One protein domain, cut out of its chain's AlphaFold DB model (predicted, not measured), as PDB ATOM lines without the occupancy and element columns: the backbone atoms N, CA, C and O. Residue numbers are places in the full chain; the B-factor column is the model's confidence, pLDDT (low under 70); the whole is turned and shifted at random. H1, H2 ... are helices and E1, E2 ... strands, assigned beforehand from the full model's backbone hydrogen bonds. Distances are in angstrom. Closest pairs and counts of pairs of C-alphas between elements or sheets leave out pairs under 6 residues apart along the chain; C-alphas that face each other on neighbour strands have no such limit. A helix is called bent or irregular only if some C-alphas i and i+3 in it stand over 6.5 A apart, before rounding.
ATOM      1  N   GLN A  54     286.680 372.473 286.566       74.94
ATOM      2  CA  GLN A  54     285.324 371.965 286.325       74.94
ATOM      3  C   GLN A  54     284.243 372.976 286.737       74.94
ATOM      4  O   GLN A  54     283.214 373.059 286.074       74.94
ATOM      5  N   ALA A  55     284.466 373.758 287.795       78.06
ATOM      6  CA  ALA A  55     283.492 374.737 288.268       78.06
ATOM      7  C   ALA A  55     283.463 375.975 287.356       78.06
ATOM      8  O   ALA A  55     284.502 376.562 287.051       78.06
ATOM      9  N   LYS A  56     282.264 376.374 286.925       87.88
ATOM     10  CA  LYS A  56     282.017 377.550 286.081       87.88
ATOM     11  C   LYS A  56     281.238 378.619 286.853       87.88
ATOM     12  O   LYS A  56     280.442 378.268 287.726       87.88
ATOM     13  N   PRO A  57     281.410 379.913 286.521       91.94
ATOM     14  CA  PRO A  57     280.521 380.944 287.034       91.94
ATOM     15  C   PRO A  57     279.098 380.711 286.518       91.94
ATOM     16  O   PRO A  57     278.894 380.241 285.397       91.94
ATOM     17  N   PHE A  58     278.116 381.082 287.328       93.12
ATOM     18  CA  PHE A  58     276.698 381.030 286.993       93.12
ATOM     19  C   PHE A  58     276.017 382.321 287.447       93.12
ATOM     20  O   PHE A  58     276.536 383.058 288.289       93.12
ATOM     21  N   LEU A  59     274.854 382.622 286.871       93.31
ATOM     22  CA  LEU A  59     274.060 383.768 287.301       93.31
ATOM     23  C   LEU A  59     273.439 383.469 288.662       93.31
ATOM     24  O   LEU A  59     272.752 382.464 288.812       93.31
ATOM     25  N   ILE A  60     273.604 384.376 289.629       92.44
ATOM     26  CA  ILE A  60     273.033 384.207 290.974       92.44
ATOM     27  C   ILE A  60     271.512 384.009 290.944       92.44
ATOM     28  O   ILE A  60     270.968 383.285 291.764       92.44
ATOM     29  N   ALA A  61     270.825 384.568 289.943       94.56
ATOM     30  CA  ALA A  61     269.390 384.390 289.754       94.56
ATOM     31  C   ALA A  61     268.965 382.930 289.503       94.56
ATOM     32  O   ALA A  61     267.779 382.635 289.641       94.56
ATOM     33  N   ALA A  62     269.893 382.039 289.132       94.44
ATOM     34  CA  ALA A  62     269.638 380.606 288.991       94.44
ATOM     35  C   ALA A  62     269.587 379.872 290.344       94.44
ATOM     36  O   ALA A  62     269.009 378.796 290.422       94.44
ATOM     37  N   LEU A  63     270.142 380.451 291.414       96.00
ATOM     38  CA  LEU A  63     269.994 379.924 292.767       96.00
ATOM     39  C   LEU A  63     268.585 380.257 293.279       96.00
ATOM     40  O   LEU A  63     268.259 381.427 293.480       96.00
ATOM     41  N   LYS A  64     267.743 379.235 293.444       97.50
ATOM     42  CA  LYS A  64     266.370 379.356 293.974       97.50
ATOM     43  C   LYS A  64     266.170 378.637 295.299       97.50
ATOM     44  O   LYS A  64     265.225 378.950 296.013       97.50
ATOM     45  N   VAL A  65     267.033 377.672 295.579       97.81
ATOM     46  CA  VAL A  65     266.992 376.826 296.764       97.81
ATOM     47  C   VAL A  65     268.185 377.166 297.631       97.81
ATOM     48  O   VAL A  65     269.315 377.140 297.145       97.81
ATOM     49  N   ASP A  66     267.939 377.471 298.898       96.31
ATOM     50  CA  ASP A  66     268.989 377.772 299.868       96.31
ATOM     51  C   ASP A  66     269.578 376.489 300.483       96.31
ATOM     52  O   ASP A  66     269.100 375.369 300.269       96.31
ATOM     53  N   SER A  67     270.676 376.635 301.228       95.62
ATOM     54  CA  SER A  67     271.423 375.499 301.778       95.62
ATOM     55  C   SER A  67     270.637 374.689 302.813       95.62
ATOM     56  O   SER A  67     270.881 373.492 302.949       95.62
ATOM     57  N   ASP A  68     269.684 375.298 303.519       95.81
ATOM     58  CA  ASP A  68     268.802 374.625 304.477       95.81
ATOM     59  C   ASP A  68     267.798 373.697 303.775       95.81
ATOM     60  O   ASP A  68     267.676 372.523 304.126       95.81
ATOM     61  N   GLN A  69     267.167 374.165 302.702       96.94
ATOM     62  CA  GLN A  69     266.290 373.349 301.862       96.94
ATOM     63  C   GLN A  69     267.063 372.217 301.171       96.94
ATOM     64  O   GLN A  69     266.610 371.069 301.132       96.94
ATOM     65  N   ALA A  70     268.266 372.507 300.664       97.38
ATOM     66  CA  ALA A  70     269.146 371.477 300.124       97.38
ATOM     67  C   ALA A  70     269.527 370.446 301.203       97.38
ATOM     68  O   ALA A  70     269.508 369.239 300.952       97.38
ATOM     69  N   PHE A  71     269.815 370.890 302.426       96.56
ATOM     70  CA  PHE A  71     270.104 369.999 303.543       96.56
ATOM     71  C   PHE A  71     268.935 369.055 303.857       96.56
ATOM     72  O   PHE A  71     269.149 367.852 304.014       96.56
ATOM     73  N   GLU A  72     267.696 369.548 303.881       96.69
ATOM     74  CA  GLU A  72     266.518 368.701 304.097       96.69
ATOM     75  C   GLU A  72     266.397 367.592 303.043       96.69
ATOM     76  O   GLU A  72     266.182 366.420 303.377       96.69
ATOM     77  N   THR A  73     266.569 367.934 301.761       97.75
ATOM     78  CA  THR A  73     266.572 366.947 300.672       97.75
ATOM     79  C   THR A  73     267.731 365.960 300.816       97.75
ATOM     80  O   THR A  73     267.531 364.754 300.636       97.75
ATOM     81  N   ALA A  74     268.923 366.432 301.191       96.62
ATOM     82  CA  ALA A  74     270.076 365.571 301.427       96.62
ATOM     83  C   ALA A  74     269.810 364.584 302.567       96.62
ATOM     84  O   ALA A  74     270.040 363.389 302.403       96.62
ATOM     85  N   MET A  75     269.245 365.029 303.689       94.88
ATOM     86  CA  MET A  75     268.952 364.158 304.829       94.88
ATOM     87  C   MET A  75     267.909 363.089 304.504       94.88
ATOM     88  O   MET A  75     268.049 361.956 304.961       94.88
ATOM     89  N   LYS A  76     266.926 363.371 303.637       95.81
ATOM     90  CA  LYS A  76     265.975 362.348 303.155       95.81
ATOM     91  C   LYS A  76     266.662 361.190 302.419       95.81
ATOM     92  O   LYS A  76     266.119 360.088 302.386       95.81
ATOM     93  N   LYS A  77     267.834 361.419 301.819       95.62
ATOM     94  CA  LYS A  77     268.591 360.409 301.055       95.62
ATOM     95  C   LYS A  77     269.815 359.868 301.805       95.62
ATOM     96  O   LYS A  77     270.170 358.708 301.623       95.62
ATOM     97  N   GLY A  78     270.430 360.685 302.659       92.81
ATOM     98  CA  GLY A  78     271.683 360.413 303.364       92.81
ATOM     99  C   GLY A  78     271.538 360.107 304.853       92.81
ATOM    100  O   GLY A  78     272.553 359.882 305.507       92.81
ATOM    101  N   ALA A  79     270.320 360.065 305.412       91.06
ATOM    102  CA  ALA A  79     270.103 359.863 306.852       91.06
ATOM    103  C   ALA A  79     270.803 358.618 307.414       91.06
ATOM    104  O   ALA A  79     271.312 358.657 308.531       91.06
ATOM    105  N   GLU A  80     270.837 357.509 306.673       93.19
ATOM    106  CA  GLU A  80     271.524 356.297 307.135       93.19
ATOM    107  C   GLU A  80     273.041 356.505 307.227       93.19
ATOM    108  O   GLU A  80     273.662 356.113 308.215       93.19
ATOM    109  N   TYR A  81     273.631 357.172 306.231       92.75
ATOM    110  CA  TYR A  81     275.053 357.503 306.238       92.75
ATOM    111  C   TYR A  81     275.386 358.475 307.375       92.75
ATOM    112  O   TYR A  81     276.337 358.242 308.115       92.75
ATOM    113  N   ALA A  82     274.562 359.509 307.571       90.81
ATOM    114  CA  ALA A  82     274.718 360.470 308.659       90.81
ATOM    115  C   ALA A  82     274.642 359.800 310.041       90.81
ATOM    116  O   ALA A  82     275.454 360.089 310.912       90.81
ATOM    117  N   LYS A  83     273.712 358.853 310.235       91.50
ATOM    118  CA  LYS A  83     273.595 358.082 311.486       91.50
ATOM    119  C   LYS A  83     274.818 357.211 311.761       91.50
ATOM    120  O   LYS A  83     275.188 357.046 312.917       91.50
ATOM    121  N   LYS A  84     275.424 356.640 310.716       93.94
ATOM    122  CA  LYS A  84     276.643 355.820 310.824       93.94
ATOM    123  C   LYS A  84     277.902 356.655 311.054       93.94
ATOM    124  O   LYS A  84     278.873 356.127 311.580       93.94
ATOM    125  N   ASN A  85     277.881 357.931 310.676       91.19
ATOM    126  CA  ASN A  85     279.031 358.829 310.746       91.19
ATOM    127  C   ASN A  85     278.663 360.152 311.450       91.19
ATOM    128  O   ASN A  85     278.739 361.212 310.826       91.19
ATOM    129  N   PRO A  86     278.244 360.111 312.729       89.69
ATOM    130  CA  PRO A  86     277.722 361.286 313.431       89.69
ATOM    131  C   PRO A  86     278.777 362.375 313.680       89.69
ATOM    132  O   PRO A  86     278.420 363.535 313.874       89.69
ATOM    133  N   ASP A  87     280.060 362.006 313.666       89.00
ATOM    134  CA  ASP A  87     281.177 362.913 313.933       89.00
ATOM    135  C   ASP A  87     281.688 363.628 312.676       89.00
ATOM    136  O   ASP A  87     282.461 364.583 312.779       89.00
ATOM    137  N   LEU A  88     281.261 363.192 311.482       89.69
ATOM    138  CA  LEU A  88     281.652 363.862 310.247       89.69
ATOM    139  C   LEU A  88     280.923 365.206 310.131       89.69
ATOM    140  O   LEU A  88     279.691 365.244 310.207       89.69
ATOM    141  N   PRO A  89     281.652 366.312 309.898       89.75
ATOM    142  CA  PRO A  89     281.016 367.587 309.623       89.75
ATOM    143  C   PRO A  89     280.255 367.518 308.299       89.75
ATOM    144  O   PRO A  89     280.637 366.785 307.386       89.75
ATOM    145  N   ILE A  90     279.191 368.306 308.196       91.62
ATOM    146  CA  ILE A  90     278.449 368.481 306.951       91.62
ATOM    147  C   ILE A  90     278.831 369.838 306.373       91.62
ATOM    148  O   ILE A  90     278.641 370.869 307.019       91.62
ATOM    149  N   SER A  91     279.375 369.817 305.163       92.88
ATOM    150  CA  SER A  91     279.792 370.999 304.416       92.88
ATOM    151  C   SER A  91     278.937 371.162 303.159       92.88
ATOM    152  O   SER A  91     278.370 370.204 302.626       92.88
ATOM    153  N   PHE A  92     278.859 372.395 302.665       94.94
ATOM    154  CA  PHE A  92     278.052 372.759 301.505       94.94
ATOM    155  C   PHE A  92     278.932 373.403 300.447       94.94
ATOM    156  O   PHE A  92     279.706 374.313 300.740       94.94
ATOM    157  N   LEU A  93     278.783 372.951 299.208       95.06
ATOM    158  CA  LEU A  93     279.414 373.560 298.048       95.06
ATOM    159  C   LEU A  93     278.346 373.849 296.999       95.06
ATOM    160  O   LEU A  93     277.669 372.935 296.537       95.06
ATOM    161  N   LEU A  94     278.215 375.115 296.616       95.62
ATOM    162  CA  LEU A  94     277.400 375.523 295.477       95.62
ATOM    163  C   LEU A  94     278.302 375.669 294.253       95.62
ATOM    164  O   LEU A  94     279.239 376.466 294.255       95.62
ATOM    165  N   GLU A  95     278.020 374.909 293.202       94.25
ATOM    166  CA  GLU A  95     278.848 374.887 291.997       94.25
ATOM    167  C   GLU A  95     278.016 374.623 290.740       94.25
ATOM    168  O   GLU A  95     276.979 373.964 290.785       94.25
ATOM    169  N   LEU A  96     278.507 375.093 289.593       94.00
ATOM    170  CA  LEU A  96     278.033 374.669 288.279       94.00
ATOM    171  C   LEU A  96     279.147 373.870 287.600       94.00
ATOM    172  O   LEU A  96     280.222 374.412 287.341       94.00
ATOM    173  N   THR A  97     278.887 372.601 287.289       90.69
ATOM    174  CA  THR A  97     279.836 371.715 286.597       90.69
ATOM    175  C   THR A  97     279.297 371.317 285.218       90.69
ATOM    176  O   THR A  97     278.091 371.399 284.998       90.69
ATOM    177  N   PRO A  98     280.132 370.848 284.268       88.75
ATOM    178  CA  PRO A  98     279.677 370.501 282.917       88.75
ATOM    179  C   PRO A  98     278.645 369.368 282.869       88.75
ATOM    180  O   PRO A  98     277.953 369.218 281.871       88.75
ATOM    181  N   GLN A  99     278.570 368.554 283.924       88.06
ATOM    182  CA  GLN A  99     277.630 367.439 284.038       88.06
ATOM    183  C   GLN A  99     276.214 367.898 284.412       88.06
ATOM    184  O   GLN A  99     275.281 367.106 284.309       88.06
ATOM    185  N   ASN A 100     276.054 369.143 284.868       89.81
ATOM    186  CA  ASN A 100     274.789 369.687 285.342       89.81
ATOM    187  C   ASN A 100     274.383 370.885 284.473       89.81
ATOM    188  O   ASN A 100     275.204 371.742 284.153       89.81
ATOM    189  N   GLN A 101     273.103 370.960 284.108       90.38
ATOM    190  CA  GLN A 101     272.565 372.107 283.371       90.38
ATOM    191  C   GLN A 101     272.429 373.349 284.267       90.38
ATOM    192  O   GLN A 101     272.692 374.466 283.824       90.38
ATOM    193  N   ASN A 102     272.052 373.132 285.528       95.00
ATOM    194  CA  ASN A 102     271.834 374.158 286.542       95.00
ATOM    195  C   ASN A 102     272.930 374.109 287.619       95.00
ATOM    196  O   ASN A 102     273.586 373.071 287.774       95.00
ATOM    197  N   PRO A 103     273.140 375.199 288.384       96.69
ATOM    198  CA  PRO A 103     273.958 375.128 289.587       96.69
ATOM    199  C   PRO A 103     273.383 374.090 290.553       96.69
ATOM    200  O   PRO A 103     272.175 373.868 290.616       96.69
ATOM    201  N   THR A 104     274.264 373.449 291.308       97.56
ATOM    202  CA  THR A 104     273.903 372.378 292.230       97.56
ATOM    203  C   THR A 104     274.501 372.606 293.600       97.56
ATOM    204  O   THR A 104     275.674 372.965 293.713       97.56
ATOM    205  N   TRP A 105     273.714 372.313 294.631       97.44
ATOM    206  CA  TRP A 105     274.230 372.107 295.972       97.44
ATOM    207  C   TRP A 105     274.836 370.715 296.069       97.44
ATOM    208  O   TRP A 105     274.174 369.711 295.810       97.44
ATOM    209  N   ARG A 106     276.093 370.652 296.484       96.12
ATOM    210  CA  ARG A 106     276.735 369.439 296.967       96.12
ATOM    211  C   ARG A 106     276.763 369.507 298.488       96.12
ATOM    212  O   ARG A 106     277.481 370.326 299.058       96.12
ATOM    213  N   VAL A 107     275.971 368.654 299.124       96.00
ATOM    214  CA  VAL A 107     275.974 368.441 300.575       96.00
ATOM    215  C   VAL A 107     276.914 367.281 300.855       96.00
ATOM    216  O   VAL A 107     276.659 366.164 300.403       96.00
ATOM    217  N   LEU A 108     278.026 367.542 301.533       93.81
ATOM    218  CA  LEU A 108     279.105 366.576 301.714       93.81
ATOM    219  C   LEU A 108     279.344 366.265 303.188       93.81
ATOM    220  O   LEU A 108     279.347 367.162 304.024       93.81
ATOM    221  N   TRP A 109     279.569 364.988 303.492       93.06
ATOM    222  CA  TRP A 109     280.026 364.545 304.808       93.06
ATOM    223  C   TRP A 109     281.552 364.507 304.795       93.06
ATOM    224  O   TRP A 109     282.153 363.652 304.140       93.06
ATOM    225  N   GLY A 110     282.167 365.473 305.465       90.44
ATOM    226  CA  GLY A 110     283.596 365.772 305.447       90.44
ATOM    227  C   GLY A 110     283.849 367.281 305.390       90.44
ATOM    228  O   GLY A 110     282.953 368.064 305.090       90.44
ATOM    229  N   GLU A 111     285.078 367.706 305.678       86.12
ATOM    230  CA  GLU A 111     285.421 369.137 305.697       86.12
ATOM    231  C   GLU A 111     285.459 369.743 304.291       86.12
ATOM    232  O   GLU A 111     285.012 370.871 304.081       86.12
ATOM    233  N   SER A 112     285.950 368.980 303.316       85.38
ATOM    234  CA  SER A 112     286.075 369.391 301.923       85.38
ATOM    235  C   SER A 112     285.750 368.252 300.957       85.38
ATOM    236  O   SER A 112     285.628 367.087 301.344       85.38
ATOM    237  N   VAL A 113     285.657 368.583 299.665       85.31
ATOM    238  CA  VAL A 113     285.451 367.598 298.590       85.31
ATOM    239  C   VAL A 113     286.547 366.525 298.577       85.31
ATOM    240  O   VAL A 113     286.251 365.385 298.248       85.31
ATOM    241  N   SER A 114     287.791 366.849 298.949       82.38
ATOM    242  CA  SER A 114     288.900 365.881 298.944       82.38
ATOM    243  C   SER A 114     288.904 364.944 300.150       82.38
ATOM    244  O   SER A 114     289.534 363.894 300.100       82.38
ATOM    245  N   THR A 115     288.246 365.328 301.244       81.38
ATOM    246  CA  THR A 115     288.154 364.524 302.474       81.38
ATOM    247  C   THR A 115     286.806 363.823 302.615       81.38
ATOM    248  O   THR A 115     286.598 363.080 303.569       81.38
ATOM    249  N   SER A 116     285.862 364.109 301.717       84.38
ATOM    250  CA  SER A 116     284.525 363.531 301.754       84.38
ATOM    251  C   SER A 116     284.444 362.275 300.897       84.38
ATOM    252  O   SER A 116     284.664 362.321 299.690       84.38
ATOM    253  N   ASN A 117     284.029 361.174 301.522       87.88
ATOM    254  CA  ASN A 117     283.740 359.906 300.841       87.88
ATOM    255  C   ASN A 117     282.246 359.748 300.507       87.88
ATOM    256  O   ASN A 117     281.804 358.681 300.086       87.88
ATOM    257  N   TYR A 118     281.428 360.764 300.796       93.81
ATOM    258  CA  TYR A 118     279.989 360.705 300.575       93.81
ATOM    259  C   TYR A 118     279.411 362.106 300.413       93.81
ATOM    260  O   TYR A 118     279.463 362.936 301.324       93.81
ATOM    261  N   SER A 119     278.824 362.370 299.251       95.56
ATOM    262  CA  SER A 119     278.140 363.630 298.966       95.56
ATOM    263  C   SER A 119     276.807 363.390 298.276       95.56
ATOM    264  O   SER A 119     276.653 362.449 297.500       95.56
ATOM    265  N   ILE A 120     275.853 364.285 298.494       97.06
ATOM    266  CA  ILE A 120     274.579 364.317 297.781       97.06
ATOM    267  C   ILE A 120     274.530 365.584 296.940       97.06
ATOM    268  O   ILE A 120     274.805 366.676 297.431       97.06
ATOM    269  N   VAL A 121     274.191 365.424 295.663       97.38
ATOM    270  CA  VAL A 121     274.064 366.514 294.696       97.38
ATOM    271  C   VAL A 121     272.587 366.809 294.470       97.38
ATOM    272  O   VAL A 121     271.802 365.892 294.211       97.38
ATOM    273  N   ILE A 122     272.227 368.085 294.563       98.25
ATOM    274  CA  ILE A 122     270.859 368.604 294.521       98.25
ATOM    275  C   ILE A 122     270.814 369.763 293.532       98.25
ATOM    276  O   ILE A 122     271.721 370.594 293.524       98.25
ATOM    277  N   ASP A 123     269.778 369.831 292.701       97.75
ATOM    278  CA  ASP A 123     269.567 370.966 291.803       97.75
ATOM    279  C   ASP A 123     269.252 372.225 292.626       97.75
ATOM    280  O   ASP A 123     268.310 372.243 293.417       97.75
ATOM    281  N   ALA A 124     270.043 373.286 292.466       97.75
ATOM    282  CA  ALA A 124     269.887 374.513 293.249       97.75
ATOM    283  C   ALA A 124     268.746 375.419 292.743       97.75
ATOM    284  O   ALA A 124     268.465 376.456 293.348       97.75
ATOM    285  N   SER A 125     268.090 375.042 291.645       97.06
ATOM    286  CA  SER A 125     266.941 375.734 291.054       97.06
ATOM    287  C   SER A 125     265.613 375.082 291.446       97.06
ATOM    288  O   SER A 125     264.608 375.781 291.541       97.06
ATOM    289  N   THR A 126     265.594 373.760 291.665       97.19
ATOM    290  CA  THR A 126     264.368 372.996 291.980       97.19
ATOM    291  C   THR A 126     264.381 372.335 293.358       97.19
ATOM    292  O   THR A 126     263.322 372.044 293.908       97.19
ATOM    293  N   GLY A 127     265.560 372.095 293.937       97.06
ATOM    294  CA  GLY A 127     265.722 371.397 295.217       97.06
ATOM    295  C   GLY A 127     265.635 369.879 295.095       97.06
ATOM    296  O   GLY A 127     265.584 369.175 296.106       97.06
ATOM    297  N   GLU A 128     265.620 369.364 293.866       97.56
ATOM    298  CA  GLU A 128     265.518 367.940 293.586       97.56
ATOM    299  C   GLU A 128     266.855 367.227 293.779       97.56
ATOM    300  O   GLU A 128     267.923 367.710 293.401       97.56
ATOM    301  N   TYR A 129     266.788 366.024 294.344       97.88
ATOM    302  CA  TYR A 129     267.927 365.116 294.388       97.88
ATOM    303  C   TYR A 129     268.339 364.719 292.968       97.88
ATOM    304  O   TYR A 129     267.522 364.199 292.210       97.88
ATOM    305  N   LEU A 130     269.624 364.872 292.654       96.94
ATOM    306  CA  LEU A 130     270.185 364.455 291.372       96.94
ATOM    307  C   LEU A 130     270.932 363.128 291.493       96.94
ATOM    308  O   LEU A 130     270.681 362.196 290.732       96.94
ATOM    309  N   ARG A 131     271.883 363.034 292.430       96.50
ATOM    310  CA  ARG A 131     272.733 361.844 292.597       96.50
ATOM    311  C   ARG A 131     273.478 361.830 293.925       96.50
ATOM    312  O   ARG A 131     273.615 362.852 294.592       96.50
ATOM    313  N   THR A 132     274.023 360.665 294.256       96.75
ATOM    314  CA  THR A 132     274.968 360.462 295.358       96.75
ATOM    315  C   THR A 132     276.358 360.219 294.773       96.75
ATOM    316  O   THR A 132     276.487 359.468 293.808       96.75
ATOM    317  N   LEU A 133     277.382 360.842 295.349       93.38
ATOM    318  CA  LEU A 133     278.794 360.626 295.037       93.38
ATOM    319  C   LEU A 133     279.437 359.851 296.193       93.38
ATOM    320  O   LEU A 133     279.140 360.141 297.354       93.38
ATOM    321  N   ARG A 134     280.270 358.867 295.863       87.56
ATOM    322  CA  ARG A 134     281.005 357.998 296.787       87.56
ATOM    323  C   ARG A 134     282.429 357.808 296.290       87.56
ATOM    324  O   ARG A 134     282.600 357.920 295.055       87.56
TER     325      ARG A 134
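AT A GLANCE: This is residues 54 to 134 of the 134 residues of an uncharacterized protein of Bryobacteraceae bacterium (UniProt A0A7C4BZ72). A strongly twisted sheet of four antiparallel strands has one helix, H1, packed along one face, with the other face bare of helices. The 81 printed residues begin with a long stretch without named elements, then run H1, E1, E2, E3, E4, a mixed class. The sheet's order is E1 - E2 - E3 - E4; the whole is compact, radius of gyration of the C-alphas 12.0 A, spanning 36 by 23 by 16 A.

IN THESE COORDINATES: H1, residues 67 to 84, begins at C-alpha (271.423, 375.499, 301.778) and is 22.3 A long. It is irregular: C-alphas 77 and 80 are 7.9 A apart, and it has a kink of 82 degrees near residue 78. E1 is residues 90 to 95, 16.3 A; E2 104 to 109, 16.0 A; E3 118 to 123, 17.1 A; E4 129 to 133, 11.8 A, ending at C-alpha (278.794, 360.626, 295.037).

HOW THE PARTS SIT: The strands form a meander, each the antiparallel neighbour of the one before, in three hairpins. Within hydrogen-bond range are N 93 and O 106, 2.9 A; N 107 and O 120, 2.9 A; N 121 and O 131, 2.8 A. H1 is on the sheet at a height of 8.1 A, over E2 and E3; its closest C-alphas to E3 are Ala 74 and Ile 120, 5.9 A. In H1, 11 of 14 O i to N i+4 pairs are within range.

THE WHOLE: The C-alphas farthest apart, Leu 59 and Lys 84, are 36.6 A apart. The printed part has no cut, no link is long, and no printed residue is under pLDDT 70.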